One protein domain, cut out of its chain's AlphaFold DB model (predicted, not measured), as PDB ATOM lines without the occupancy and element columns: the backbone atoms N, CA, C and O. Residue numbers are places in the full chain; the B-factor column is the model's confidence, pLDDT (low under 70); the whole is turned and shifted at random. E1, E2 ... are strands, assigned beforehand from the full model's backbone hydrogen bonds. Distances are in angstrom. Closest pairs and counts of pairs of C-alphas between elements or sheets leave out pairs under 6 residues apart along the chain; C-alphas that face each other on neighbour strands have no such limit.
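This is residues 98 to 182 of the 502 residues of the protein "(rape) hypothetical protein" of Brassica napus (UniProt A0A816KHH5). Two small three-stranded sheets, E5 E6 E7 and E2 E3 E4, follow each other along the long axis of an elongated shape, not stacked face to face and with no contact between their named strands. The turn between E5 and E6 lies at one end of that axis and the loop between E3 and E4 at the other, while the short strand E1 lies off to one side and leads through a long link to E2. The printed part has 85 residues with seven named strands, E1 to E7 in chain order, and no named helix; the class is all strand, with 38 of the 85 residues in named elements, under half. Each sheet is antiparallel, in the orders E2 E3 E4 and E5 E6 E7. The whole is only just compact, close to loose, with a radius of gyration of the C-alphas of 14.2 A and spans of 50 by 26 by 18 A.

E5, residues 146 to 152, E6, residues 157 to 163, and E7, residues 169 to 174, form a meander, each strand the antiparallel neighbour of the one before. E6 is the inner strand. The hairpin E5 and E6 has directions at 168 degrees, with N 152 and O 157 at 2.8 A, within hydrogen-bond range. In the hairpin E6 and E7, at 164 degrees, N 162 and O 171 are 2.7 A apart. Residues 171 to 172 of E7 also pair antiparallel with residues 181 to 182. The second meander has E2, residues 112 to 116, E3, residues 123 to 127, and E4, residues 136 to 140, with E3 as inner strand. In the hairpin E2 and E3, at 160 degrees, N 124 and O 115 are 2.8 A apart; in the hairpin E3 and E4, at 153 degrees, N 138 and O 125 are 2.9 A apart. The strands of the one sheet are apart from those of the other. E1, residues 98 to 100, pairs with no named strand and is apart from E2 to E7.

E6 spans 20.8 A, E5 20.6 A and E7 16.6 A from first to last C-alpha. E2 spans 13.7 A, E3 13.3 A, E4 12.4 A and E1 6.5 A. E1 begins at C-alpha 98 (182.877, 141.729, 165.884), E5 begins at C-alpha 146 (194.510, 130.699, 178.039), and E7 ends at C-alpha 174 (191.225, 130.492, 161.524).

The two C-alphas farthest apart, those of Glu 132 and Lys 154, are 50.6 A from each other. The printed part has no cut. The link from E1 to E2, 11 residues, is long. The mean pLDDT of the printed part is 73.0; residues 106 to 112, 117 to 144 and 165 to 167 are under 70.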
ATOM      1  N   ARG A  98     182.909 142.931 165.055       84.88
ATOM      2  CA  ARG A  98     182.877 141.729 165.884       84.88
ATOM      3  C   ARG A  98     182.775 140.486 165.022       84.88
ATOM      4  O   ARG A  98     181.917 140.386 164.146       84.88
ATOM      5  N   VAL A  99     183.603 139.506 165.339       89.81
ATOM      6  CA  VAL A  99     183.609 138.193 164.707       89.81
ATOM      7  C   VAL A  99     183.276 137.162 165.770       89.81
ATOM      8  O   VAL A  99     184.007 137.005 166.744       89.81
ATOM      9  N   ARG A 100     182.154 136.458 165.599       91.06
ATOM     10  CA  ARG A 100     181.790 135.345 166.479       91.06
ATOM     11  C   ARG A 100     182.662 134.138 166.150       91.06
ATOM     12  O   ARG A 100     182.728 133.724 164.995       91.06
ATOM     13  N   LEU A 101     183.293 133.567 167.168       92.00
ATOM     14  CA  LEU A 101     184.106 132.366 167.029       92.00
ATOM     15  C   LEU A 101     183.258 131.095 167.180       92.00
ATOM     16  O   LEU A 101     182.194 131.130 167.810       92.00
ATOM     17  N   PRO A 102     183.730 129.952 166.646       89.81
ATOM     18  CA  PRO A 102     183.112 128.666 166.917       89.81
ATOM     19  C   PRO A 102     183.030 128.381 168.429       89.81
ATOM     20  O   PRO A 102     183.937 128.770 169.176       89.81
ATOM     21  N   PRO A 103     181.988 127.675 168.896       85.44
ATOM     22  CA  PRO A 103     181.915 127.197 170.273       85.44
ATOM     23  C   PRO A 103     183.004 126.143 170.564       85.44
ATOM     24  O   PRO A 103     183.293 125.294 169.714       85.44
ATOM     25  N   LEU A 104     183.621 126.177 171.753       80.31
ATOM     26  CA  LEU A 104     184.704 125.250 172.143       80.31
ATOM     27  C   LEU A 104     184.233 123.792 172.278       80.31
ATOM     28  O   LEU A 104     185.034 122.864 172.159       80.31
ATOM     29  N   GLU A 105     182.933 123.588 172.475       76.00
ATOM     30  CA  GLU A 105     182.267 122.294 172.658       76.00
ATOM     31  C   GLU A 105     182.110 121.528 171.328       76.00
ATOM     32  O   GLU A 105     181.730 120.359 171.311       76.00
ATOM     33  N   THR A 106     182.399 122.174 170.190       67.94
ATOM     34  CA  THR A 106     182.241 121.579 168.849       67.94
ATOM     35  C   THR A 106     183.282 120.510 168.514       67.94
ATOM     36  O   THR A 106     183.109 119.764 167.545       67.94
ATOM     37  N   VAL A 107     184.359 120.408 169.295       65.19
ATOM     38  CA  VAL A 107     185.422 119.429 169.057       65.19
ATOM     39  C   VAL A 107     185.043 118.086 169.673       65.19
ATOM     40  O   VAL A 107     185.016 117.928 170.891       65.19
ATOM     41  N   LYS A 108     184.778 117.096 168.817       59.88
ATOM     42  CA  LYS A 108     184.647 115.694 169.227       59.88
ATOM     43  C   LYS A 108     186.043 115.082 169.349       59.88
ATOM     44  O   LYS A 108     186.604 114.669 168.339       59.88
ATOM     45  N   SER A 109     186.586 115.035 170.560       64.19
ATOM     46  CA  SER A 109     187.758 114.214 170.886       64.19
ATOM     47  C   SER A 109     187.295 112.976 171.658       64.19
ATOM     48  O   SER A 109     186.354 113.063 172.447       64.19
ATOM     49  N   SER A 110     187.900 111.811 171.409       58.19
ATOM     50  CA  SER A 110     187.562 110.568 172.125       58.19
ATOM     51  C   SER A 110     188.086 110.559 173.563       58.19
ATOM     52  O   SER A 110     187.521 109.884 174.415       58.19
ATOM     53  N   LEU A 111     189.132 111.343 173.842       62.09
ATOM     54  CA  LEU A 111     189.856 111.328 175.116       62.09
ATOM     55  C   LEU A 111     189.529 112.520 176.022       62.09
ATOM     56  O   LEU A 111     189.838 112.484 177.210       62.09
ATOM     57  N   TYR A 112     188.926 113.582 175.482       67.75
ATOM     58  CA  TYR A 112     188.653 114.812 176.226       67.75
ATOM     59  C   TYR A 112     187.367 115.480 175.751       67.75
ATOM     60  O   TYR A 112     187.069 115.509 174.556       67.75
ATOM     61  N   LYS A 113     186.621 116.085 176.675       70.12
ATOM     62  CA  LYS A 113     185.390 116.816 176.361       70.12
ATOM     63  C   LYS A 113     185.386 118.163 177.061       70.12
ATOM     64  O   LYS A 113     185.723 118.245 178.235       70.12
ATOM     65  N   ILE A 114     184.969 119.199 176.340       74.31
ATOM     66  CA  ILE A 114     184.650 120.494 176.938       74.31
ATOM     67  C   ILE A 114     183.137 120.655 176.918       74.31
ATOM     68  O   ILE A 114     182.516 120.522 175.862       74.31
ATOM     69  N   GLU A 115     182.552 120.944 178.072       73.19
ATOM     70  CA  GLU A 115     181.139 121.289 178.192       73.19
ATOM     71  C   GLU A 115     180.975 122.726 178.671       73.19
ATOM     72  O   GLU A 115     181.682 123.186 179.569       73.19
ATOM     73  N   ARG A 116     179.999 123.429 178.097       73.56
ATOM     74  CA  ARG A 116     179.563 124.715 178.630       73.56
ATOM     75  C   ARG A 116     178.719 124.485 179.868       73.56
ATOM     76  O   ARG A 116     177.666 123.852 179.789       73.56
ATOM     77  N   LEU A 117     179.121 125.072 180.984       64.81
ATOM     78  CA  LEU A 117     178.267 125.153 182.155       64.81
ATOM     79  C   LEU A 117     177.453 126.440 182.018       64.81
ATOM     80  O   LEU A 117     177.994 127.534 182.122       64.81
ATOM     81  N   GLY A 118     176.161 126.312 181.707       58.12
ATOM     82  CA  GLY A 118     175.287 127.463 181.459       58.12
ATOM     83  C   GLY A 118     175.386 128.555 182.539       58.12
ATOM     84  O   GLY A 118     175.494 128.259 183.733       58.12
ATOM     85  N   GLY A 119     175.320 129.818 182.107       59.00
ATOM     86  CA  GLY A 119     175.530 130.999 182.953       59.00
ATOM     87  C   GLY A 119     176.993 131.463 182.994       59.00
ATOM     88  O   GLY A 119     177.767 131.198 182.079       59.00
ATOM     89  N   ASP A 120     177.370 132.138 184.081       53.66
ATOM     90  CA  ASP A 120     178.719 132.638 184.398       53.66
ATOM     91  C   ASP A 120     179.667 131.547 184.938       53.66
ATOM     92  O   ASP A 120     180.765 131.838 185.408       53.66
ATOM     93  N   LYS A 121     179.254 130.274 184.877       55.44
ATOM     94  CA  LYS A 121     179.974 129.128 185.455       55.44
ATOM     95  C   LYS A 121     181.137 128.618 184.594       55.44
ATOM     96  O   LYS A 121     181.873 127.743 185.044       55.44
ATOM     97  N   GLY A 122     181.327 129.177 183.396       66.44
ATOM     98  CA  GLY A 122     182.462 128.888 182.519       66.44
ATOM     99  C   GLY A 122     182.375 127.525 181.827       66.44
ATOM    100  O   GLY A 122     181.309 127.108 181.368       66.44
ATOM    101  N   PHE A 123     183.517 126.846 181.723       68.19
ATOM    102  CA  PHE A 123     183.662 125.590 180.994       68.19
ATOM    103  C   PHE A 123     183.993 124.441 181.959       68.19
ATOM    104  O   PHE A 123     184.558 124.623 183.035       68.19
ATOM    105  N   HIS A 124     183.620 123.222 181.594       66.38
ATOM    106  CA  HIS A 124     184.072 122.024 182.289       66.38
ATOM    107  C   HIS A 124     184.907 121.183 181.342       66.38
ATOM    108  O   HIS A 124     184.459 120.867 180.240       66.38
ATOM    109  N   GLU A 125     186.117 120.845 181.770       66.88
ATOM    110  CA  GLU A 125     187.034 120.008 181.014       66.88
ATOM    111  C   GLU A 125     187.031 118.605 181.620       66.88
ATOM    112  O   GLU A 125     187.386 118.405 182.781       66.88
ATOM    113  N   PHE A 126     186.619 117.622 180.828       62.03
ATOM    114  CA  PHE A 126     186.597 116.219 181.215       62.03
ATOM    115  C   PHE A 126     187.734 115.471 180.535       62.03
ATOM    116  O   PHE A 126     187.884 115.553 179.313       62.03
ATOM    117  N   ILE A 127     188.462 114.673 181.314       60.91
ATOM    118  CA  ILE A 127     189.303 113.602 180.784       60.91
ATOM    119  C   ILE A 127     188.436 112.345 180.677       60.91
ATOM    120  O   ILE A 127     187.822 111.918 181.656       60.91
ATOM    121  N   ILE A 128     188.382 111.752 179.488       61.16
ATOM    122  CA  ILE A 128     187.705 110.482 179.228       61.16
ATOM    123  C   ILE A 128     188.777 109.389 179.250       61.16
ATOM    124  O   ILE A 128     189.595 109.286 178.337       61.16
ATOM    125  N   ILE A 129     188.801 108.584 180.313       55.84
ATOM    126  CA  ILE A 129     189.686 107.420 180.425       55.84
ATOM    127  C   ILE A 129     188.895 106.203 179.932       55.84
ATOM    128  O   ILE A 129     187.963 105.767 180.599       55.84
ATOM    129  N   GLU A 130     189.247 105.653 178.767       46.72
ATOM    130  CA  GLU A 130     188.472 104.603 178.069       46.72
ATOM    131  C   GLU A 130     188.380 103.233 178.784       46.72
ATOM    132  O   GLU A 130     187.900 102.273 178.191       46.72
ATOM    133  N   HIS A 131     188.760 103.101 180.059       46.62
ATOM    134  CA  HIS A 131     188.708 101.807 180.758       46.62
ATOM    135  C   HIS A 131     188.149 101.805 182.182       46.62
ATOM    136  O   HIS A 131     188.018 100.726 182.756       46.62
ATOM    137  N   GLU A 132     187.720 102.939 182.735       42.56
ATOM    138  CA  GLU A 132     187.024 102.959 184.026       42.56
ATOM    139  C   GLU A 132     185.868 103.958 183.977       42.56
ATOM    140  O   GLU A 132     185.961 105.014 183.360       42.56
ATOM    141  N   THR A 133     184.759 103.638 184.640       41.59
ATOM    142  CA  THR A 133     183.551 104.472 184.794       41.59
ATOM    143  C   THR A 133     183.792 105.759 185.609       41.59
ATOM    144  O   THR A 133     182.884 106.254 186.275       41.59
ATOM    145  N   PHE A 134     185.013 106.294 185.597       42.94
ATOM    146  CA  PHE A 134     185.455 107.438 186.377       42.94
ATOM    147  C   PHE A 134     185.885 108.579 185.446       42.94
ATOM    148  O   PHE A 134     186.987 108.596 184.902       42.94
ATOM    149  N   SER A 135     185.002 109.561 185.268       51.56
ATOM    150  CA  SER A 135     185.347 110.850 184.667       51.56
ATOM    151  C   SER A 135     185.923 111.761 185.752       51.56
ATOM    152  O   SER A 135     185.177 112.242 186.607       51.56
ATOM    153  N   SER A 136     187.233 112.009 185.730       52.97
ATOM    154  CA  SER A 136     187.820 113.111 186.500       52.97
ATOM    155  C   SER A 136     187.705 114.384 185.661       52.97
ATOM    156  O   SER A 136     188.277 114.470 184.571       52.97
ATOM    157  N   GLY A 137     186.890 115.331 186.123       53.94
ATOM    158  CA  GLY A 137     186.678 116.618 185.469       53.94
ATOM    159  C   GLY A 137     187.347 117.734 186.256       53.94
ATOM    160  O   GLY A 137     187.140 117.849 187.465       53.94
ATOM    161  N   ASN A 138     188.139 118.558 185.574       58.03
ATOM    162  CA  ASN A 138     188.600 119.820 186.131       58.03
ATOM    163  C   ASN A 138     187.599 120.903 185.726       58.03
ATOM    164  O   ASN A 138     187.275 121.083 184.549       58.03
ATOM    165  N   LEU A 139     187.102 121.649 186.712       53.53
ATOM    166  CA  LEU A 139     186.359 122.867 186.427       53.53
ATOM    167  C   LEU A 139     187.346 123.899 185.871       53.53
ATOM    168  O   LEU A 139     188.212 124.366 186.605       53.53
ATOM    169  N   VAL A 140     187.201 124.243 184.591       61.66
ATOM    170  CA  VAL A 140     187.999 125.271 183.917       61.66
ATOM    171  C   VAL A 140     187.118 126.496 183.787       61.66
ATOM    172  O   VAL A 140     186.311 126.647 182.866       61.66
ATOM    173  N   THR A 141     187.234 127.391 184.752       60.47
ATOM    174  CA  THR A 141     186.468 128.629 184.691       60.47
ATOM    175  C   THR A 141     186.915 129.456 183.480       60.47
ATOM    176  O   THR A 141     187.993 129.244 182.917       60.47
ATOM    177  N   ALA A 142     186.131 130.464 183.087       58.59
ATOM    178  CA  ALA A 142     186.598 131.452 182.107       58.59
ATOM    179  C   ALA A 142     187.920 132.135 182.533       58.59
ATOM    180  O   ALA A 142     188.556 132.813 181.728       58.59
ATOM    181  N   GLU A 143     188.330 131.973 183.794       58.16
ATOM    182  CA  GLU A 143     189.569 132.502 184.347       58.16
ATOM    183  C   GLU A 143     190.809 131.675 184.039       58.16
ATOM    184  O   GLU A 143     191.917 132.215 184.001       58.16
ATOM    185  N   ASP A 144     190.601 130.395 183.769       64.56
ATOM    186  CA  ASP A 144     191.648 129.437 183.452       64.56
ATOM    187  C   ASP A 144     191.874 129.337 181.936       64.56
ATOM    188  O   ASP A 144     192.876 128.780 181.492       64.56
ATOM    189  N   LEU A 145     190.983 129.927 181.127       73.06
ATOM    190  CA  LEU A 145     191.124 129.977 179.676       73.06
ATOM    191  C   LEU A 145     192.362 130.774 179.263       73.06
ATOM    192  O   LEU A 145     192.435 131.990 179.454       73.06
ATOM    193  N   ARG A 146     193.312 130.089 178.620       77.12
ATOM    194  CA  ARG A 146     194.510 130.699 178.039       77.12
ATOM    195  C   ARG A 146     194.443 130.627 176.528       77.12
ATOM    196  O   ARG A 146     194.312 129.546 175.952       77.12
ATOM    197  N   ALA A 147     194.547 131.786 175.891       84.19
ATOM    198  CA  ALA A 147     194.550 131.874 174.447       84.19
ATOM    199  C   ALA A 147     195.487 132.952 173.924       84.19
ATOM    200  O   ALA A 147     195.771 133.942 174.595       84.19
ATOM    201  N   VAL A 148     195.934 132.738 172.692       87.44
ATOM    202  CA  VAL A 148     196.711 133.693 171.911       87.44
ATOM    203  C   VAL A 148     195.905 134.047 170.670       87.44
ATOM    204  O   VAL A 148     195.311 133.177 170.028       87.44
ATOM    205  N   LEU A 149     195.876 135.338 170.357       90.44
ATOM    206  CA  LEU A 149     195.230 135.894 169.181       90.44
ATOM    207  C   LEU A 149     196.308 136.470 168.265       90.44
ATOM    208  O   LEU A 149     197.176 137.210 168.718       90.44
ATOM    209  N   TRP A 150     196.203 136.179 166.976       91.56
ATOM    210  CA  TRP A 150     196.899 136.913 165.929       91.56
ATOM    211  C   TRP A 150     195.884 137.425 164.908       91.56
ATOM    212  O   TRP A 150     194.989 136.676 164.510       91.56
ATOM    213  N   VAL A 151     196.030 138.682 164.486       89.19
ATOM    214  CA  VAL A 151     195.204 139.312 163.449       89.19
ATOM    215  C   VAL A 151     196.096 139.983 162.401       89.19
ATOM    216  O   VAL A 151     197.010 140.733 162.736       89.19
ATOM    217  N   ASP A 152     195.816 139.730 161.121       87.00
ATOM    218  CA  ASP A 152     196.323 140.512 159.990       87.00
ATOM    219  C   ASP A 152     195.275 141.563 159.624       87.00
ATOM    220  O   ASP A 152     194.303 141.262 158.929       87.00
ATOM    221  N   GLU A 153     195.466 142.804 160.075       79.94
ATOM    222  CA  GLU A 153     194.519 143.894 159.803       79.94
ATOM    223  C   GLU A 153     194.372 144.186 158.301       79.94
ATOM    224  O   GLU A 153     193.288 144.536 157.840       79.94
ATOM    225  N   LYS A 154     195.433 143.997 157.503       79.38
ATOM    226  CA  LYS A 154     195.415 144.315 156.065       79.38
ATOM    227  C   LYS A 154     194.588 143.310 155.275       79.38
ATOM    228  O   LYS A 154     193.916 143.682 154.317       79.38
ATOM    229  N   LYS A 155     194.658 142.033 155.653       83.19
ATOM    230  CA  LYS A 155     193.886 140.949 155.019       83.19
ATOM    231  C   LYS A 155     192.564 140.666 155.740       83.19
ATOM    232  O   LYS A 155     191.739 139.894 155.242       83.19
ATOM    233  N   GLY A 156     192.369 141.272 156.910       83.19
ATOM    234  CA  GLY A 156     191.286 140.965 157.838       83.19
ATOM    235  C   GLY A 156     191.302 139.499 158.263       83.19
ATOM    236  O   GLY A 156     190.234 138.901 158.375       83.19
ATOM    237  N   ASP A 157     192.481 138.889 158.364       90.44
ATOM    238  CA  ASP A 157     192.663 137.472 158.680       90.44
ATOM    239  C   ASP A 157     192.972 137.290 160.165       90.44
ATOM    240  O   ASP A 157     193.467 138.214 160.804       90.44
ATOM    241  N   TYR A 158     192.686 136.120 160.732       92.25
ATOM    242  CA  TYR A 158     192.976 135.867 162.140       92.25
ATOM    243  C   TYR A 158     193.229 134.395 162.445       92.25
ATOM    244  O   TYR A 158     192.714 133.490 161.782       92.25
ATOM    245  N   VAL A 159     193.979 134.175 163.522       93.44
ATOM    246  CA  VAL A 159     194.196 132.872 164.144       93.44
ATOM    247  C   VAL A 159     193.972 133.008 165.643       93.44
ATOM    248  O   VAL A 159     194.535 133.889 166.291       93.44
ATOM    249  N   VAL A 160     193.163 132.110 166.197       93.31
ATOM    250  CA  VAL A 160     192.978 131.970 167.643       93.31
ATOM    251  C   VAL A 160     193.502 130.611 168.056       93.31
ATOM    252  O   VAL A 160     193.135 129.606 167.449       93.31
ATOM    253  N   LEU A 161     194.330 130.580 169.094       90.75
ATOM    254  CA  LEU A 161     194.909 129.368 169.658       90.75
ATOM    255  C   LEU A 161     194.575 129.275 171.146       90.75
ATOM    256  O   LEU A 161     194.840 130.210 171.890       90.75
ATOM    257  N   TRP A 162     194.058 128.132 171.577       86.56
ATOM    258  CA  TRP A 162     193.667 127.822 172.945       86.56
ATOM    259  C   TRP A 162     194.578 126.757 173.551       86.56
ATOM    260  O   TRP A 162     194.900 125.760 172.894       86.56
ATOM    261  N   ARG A 163     194.911 126.941 174.828       79.44
ATOM    262  CA  ARG A 163     195.508 125.929 175.702       79.44
ATOM    263  C   ARG A 163     194.528 125.581 176.811       79.44
ATOM    264  O   ARG A 163     193.946 126.469 177.430       79.44
ATOM    265  N   PHE A 164     194.424 124.287 177.081       73.06
ATOM    266  CA  PHE A 164     193.738 123.745 178.245       73.06
ATOM    267  C   PHE A 164     194.728 122.868 179.006       73.06
ATOM    268  O   PHE A 164     195.507 122.147 178.384       73.06
ATOM    269  N   ASP A 165     194.755 122.981 180.331       64.81
ATOM    270  CA  ASP A 165     195.800 122.348 181.140       64.81
ATOM    271  C   ASP A 165     195.603 120.829 181.274       64.81
ATOM    272  O   ASP A 165     196.592 120.106 181.399       64.81
ATOM    273  N   ALA A 166     194.363 120.320 181.207       61.38
ATOM    274  CA  ALA A 166     194.114 118.879 181.266       61.38
ATOM    275  C   ALA A 166     194.172 118.195 179.882       61.38
ATOM    276  O   ALA A 166     194.420 116.987 179.810       61.38
ATOM    277  N   CYS A 167     193.989 118.941 178.783       65.88
ATOM    278  CA  CYS A 167     194.104 118.434 177.415       65.88
ATOM    279  C   CYS A 167     195.555 118.479 176.894       65.88
ATOM    280  O   CYS A 167     196.142 119.553 176.760       65.88
ATOM    281  N   PRO A 168     196.112 117.355 176.409       71.00
ATOM    282  CA  PRO A 168     197.405 117.298 175.738       71.00
ATOM    283  C   PRO A 168     197.306 117.754 174.268       71.00
ATOM    284  O   PRO A 168     197.958 117.197 173.380       71.00
ATOM    285  N   TYR A 169     196.442 118.730 173.993       76.75
ATOM    286  CA  TYR A 169     196.199 119.281 172.670       76.75
ATOM    287  C   TYR A 169     196.010 120.792 172.767       76.75
ATOM    288  O   TYR A 169     195.248 121.287 173.597       76.75
ATOM    289  N   LEU A 170     196.655 121.519 171.863       83.69
ATOM    290  CA  LEU A 170     196.275 122.883 171.532       83.69
ATOM    291  C   LEU A 170     195.095 122.849 170.567       83.69
ATOM    292  O   LEU A 170     195.010 121.971 169.706       83.69
ATOM    293  N   ARG A 171     194.197 123.824 170.678       86.69
ATOM    294  CA  ARG A 171     193.070 123.983 169.754       86.69
ATOM    295  C   ARG A 171     193.186 125.296 169.022       86.69
ATOM    296  O   ARG A 171     193.323 126.323 169.669       86.69
ATOM    297  N   PHE A 172     193.085 125.290 167.700       90.88
ATOM    298  CA  PHE A 172     193.122 126.530 166.929       90.88
ATOM    299  C   PHE A 172     191.979 126.641 165.932       90.88
ATOM    300  O   PHE A 172     191.442 125.634 165.466       90.88
ATOM    301  N   CYS A 173     191.605 127.874 165.617       91.62
ATOM    302  CA  CYS A 173     190.723 128.186 164.502       91.62
ATOM    303  C   CYS A 173     191.267 129.378 163.724       91.62
ATOM    304  O   CYS A 173     191.995 130.224 164.253       91.62
ATOM    305  N   LYS A 174     190.902 129.416 162.450       92.56
ATOM    306  CA  LYS A 174     191.225 130.492 161.524       92.56
ATOM    307  C   LYS A 174     189.961 131.171 161.033       92.56
ATOM    308  O   LYS A 174     188.852 130.661 161.225       92.56
ATOM    309  N   LYS A 175     190.122 132.284 160.326       91.06
ATOM    310  CA  LYS A 175     189.020 132.891 159.584       91.06
ATOM    311  C   LYS A 175     188.319 131.867 158.684       91.06
ATOM    312  O   LYS A 175     188.950 131.180 157.887       91.06
ATOM    313  N   GLY A 176     186.997 131.784 158.822       87.75
ATOM    314  CA  GLY A 176     186.142 130.878 158.047       87.75
ATOM    315  C   GLY A 176     186.037 129.448 158.590       87.75
ATOM    316  O   GLY A 176     185.196 128.692 158.106       87.75
ATOM    317  N   ASP A 177     186.820 129.066 159.604       88.62
ATOM    318  CA  ASP A 177     186.651 127.765 160.251       88.62
ATOM    319  C   ASP A 177     185.341 127.721 161.056       88.62
ATOM    320  O   ASP A 177     185.030 128.616 161.840       88.62
ATOM    321  N   VAL A 178     184.593 126.624 160.912       86.56
ATOM    322  CA  VAL A 178     183.349 126.364 161.668       86.56
ATOM    323  C   VAL A 178     183.574 125.557 162.951       86.56
ATOM    324  O   VAL A 178     182.654 125.388 163.749       86.56
ATOM    325  N   ARG A 179     184.786 125.024 163.142       86.75
ATOM    326  CA  ARG A 179     185.199 124.205 164.290       86.75
ATOM    327  C   ARG A 179     186.688 124.390 164.560       86.75
ATOM    328  O   ARG A 179     187.440 124.694 163.636       86.75
ATOM    329  N   TYR A 180     187.116 124.129 165.791       87.88
ATOM    330  CA  TYR A 180     188.541 124.102 166.117       87.88
ATOM    331  C   TYR A 180     189.211 122.825 165.608       87.88
ATOM    332  O   TYR A 180     188.592 121.759 165.536       87.88
ATOM    333  N   ARG A 181     190.493 122.942 165.274       86.44
ATOM    334  CA  ARG A 181     191.390 121.834 164.932       86.44
ATOM    335  C   ARG A 181     192.343 121.589 166.097       86.44
ATOM    336  O   ARG A 181     192.711 122.535 166.791       86.44
ATOM    337  N   GLU A 182     192.733 120.336 166.304       84.12
ATOM    338  CA  GLU A 182     193.619 119.937 167.402       84.12
ATOM    339  C   GLU A 182     195.064 119.771 166.919       84.12
ATOM    340  O   GLU A 182     195.317 119.242 165.837       84.12
TER     341      GLU A 182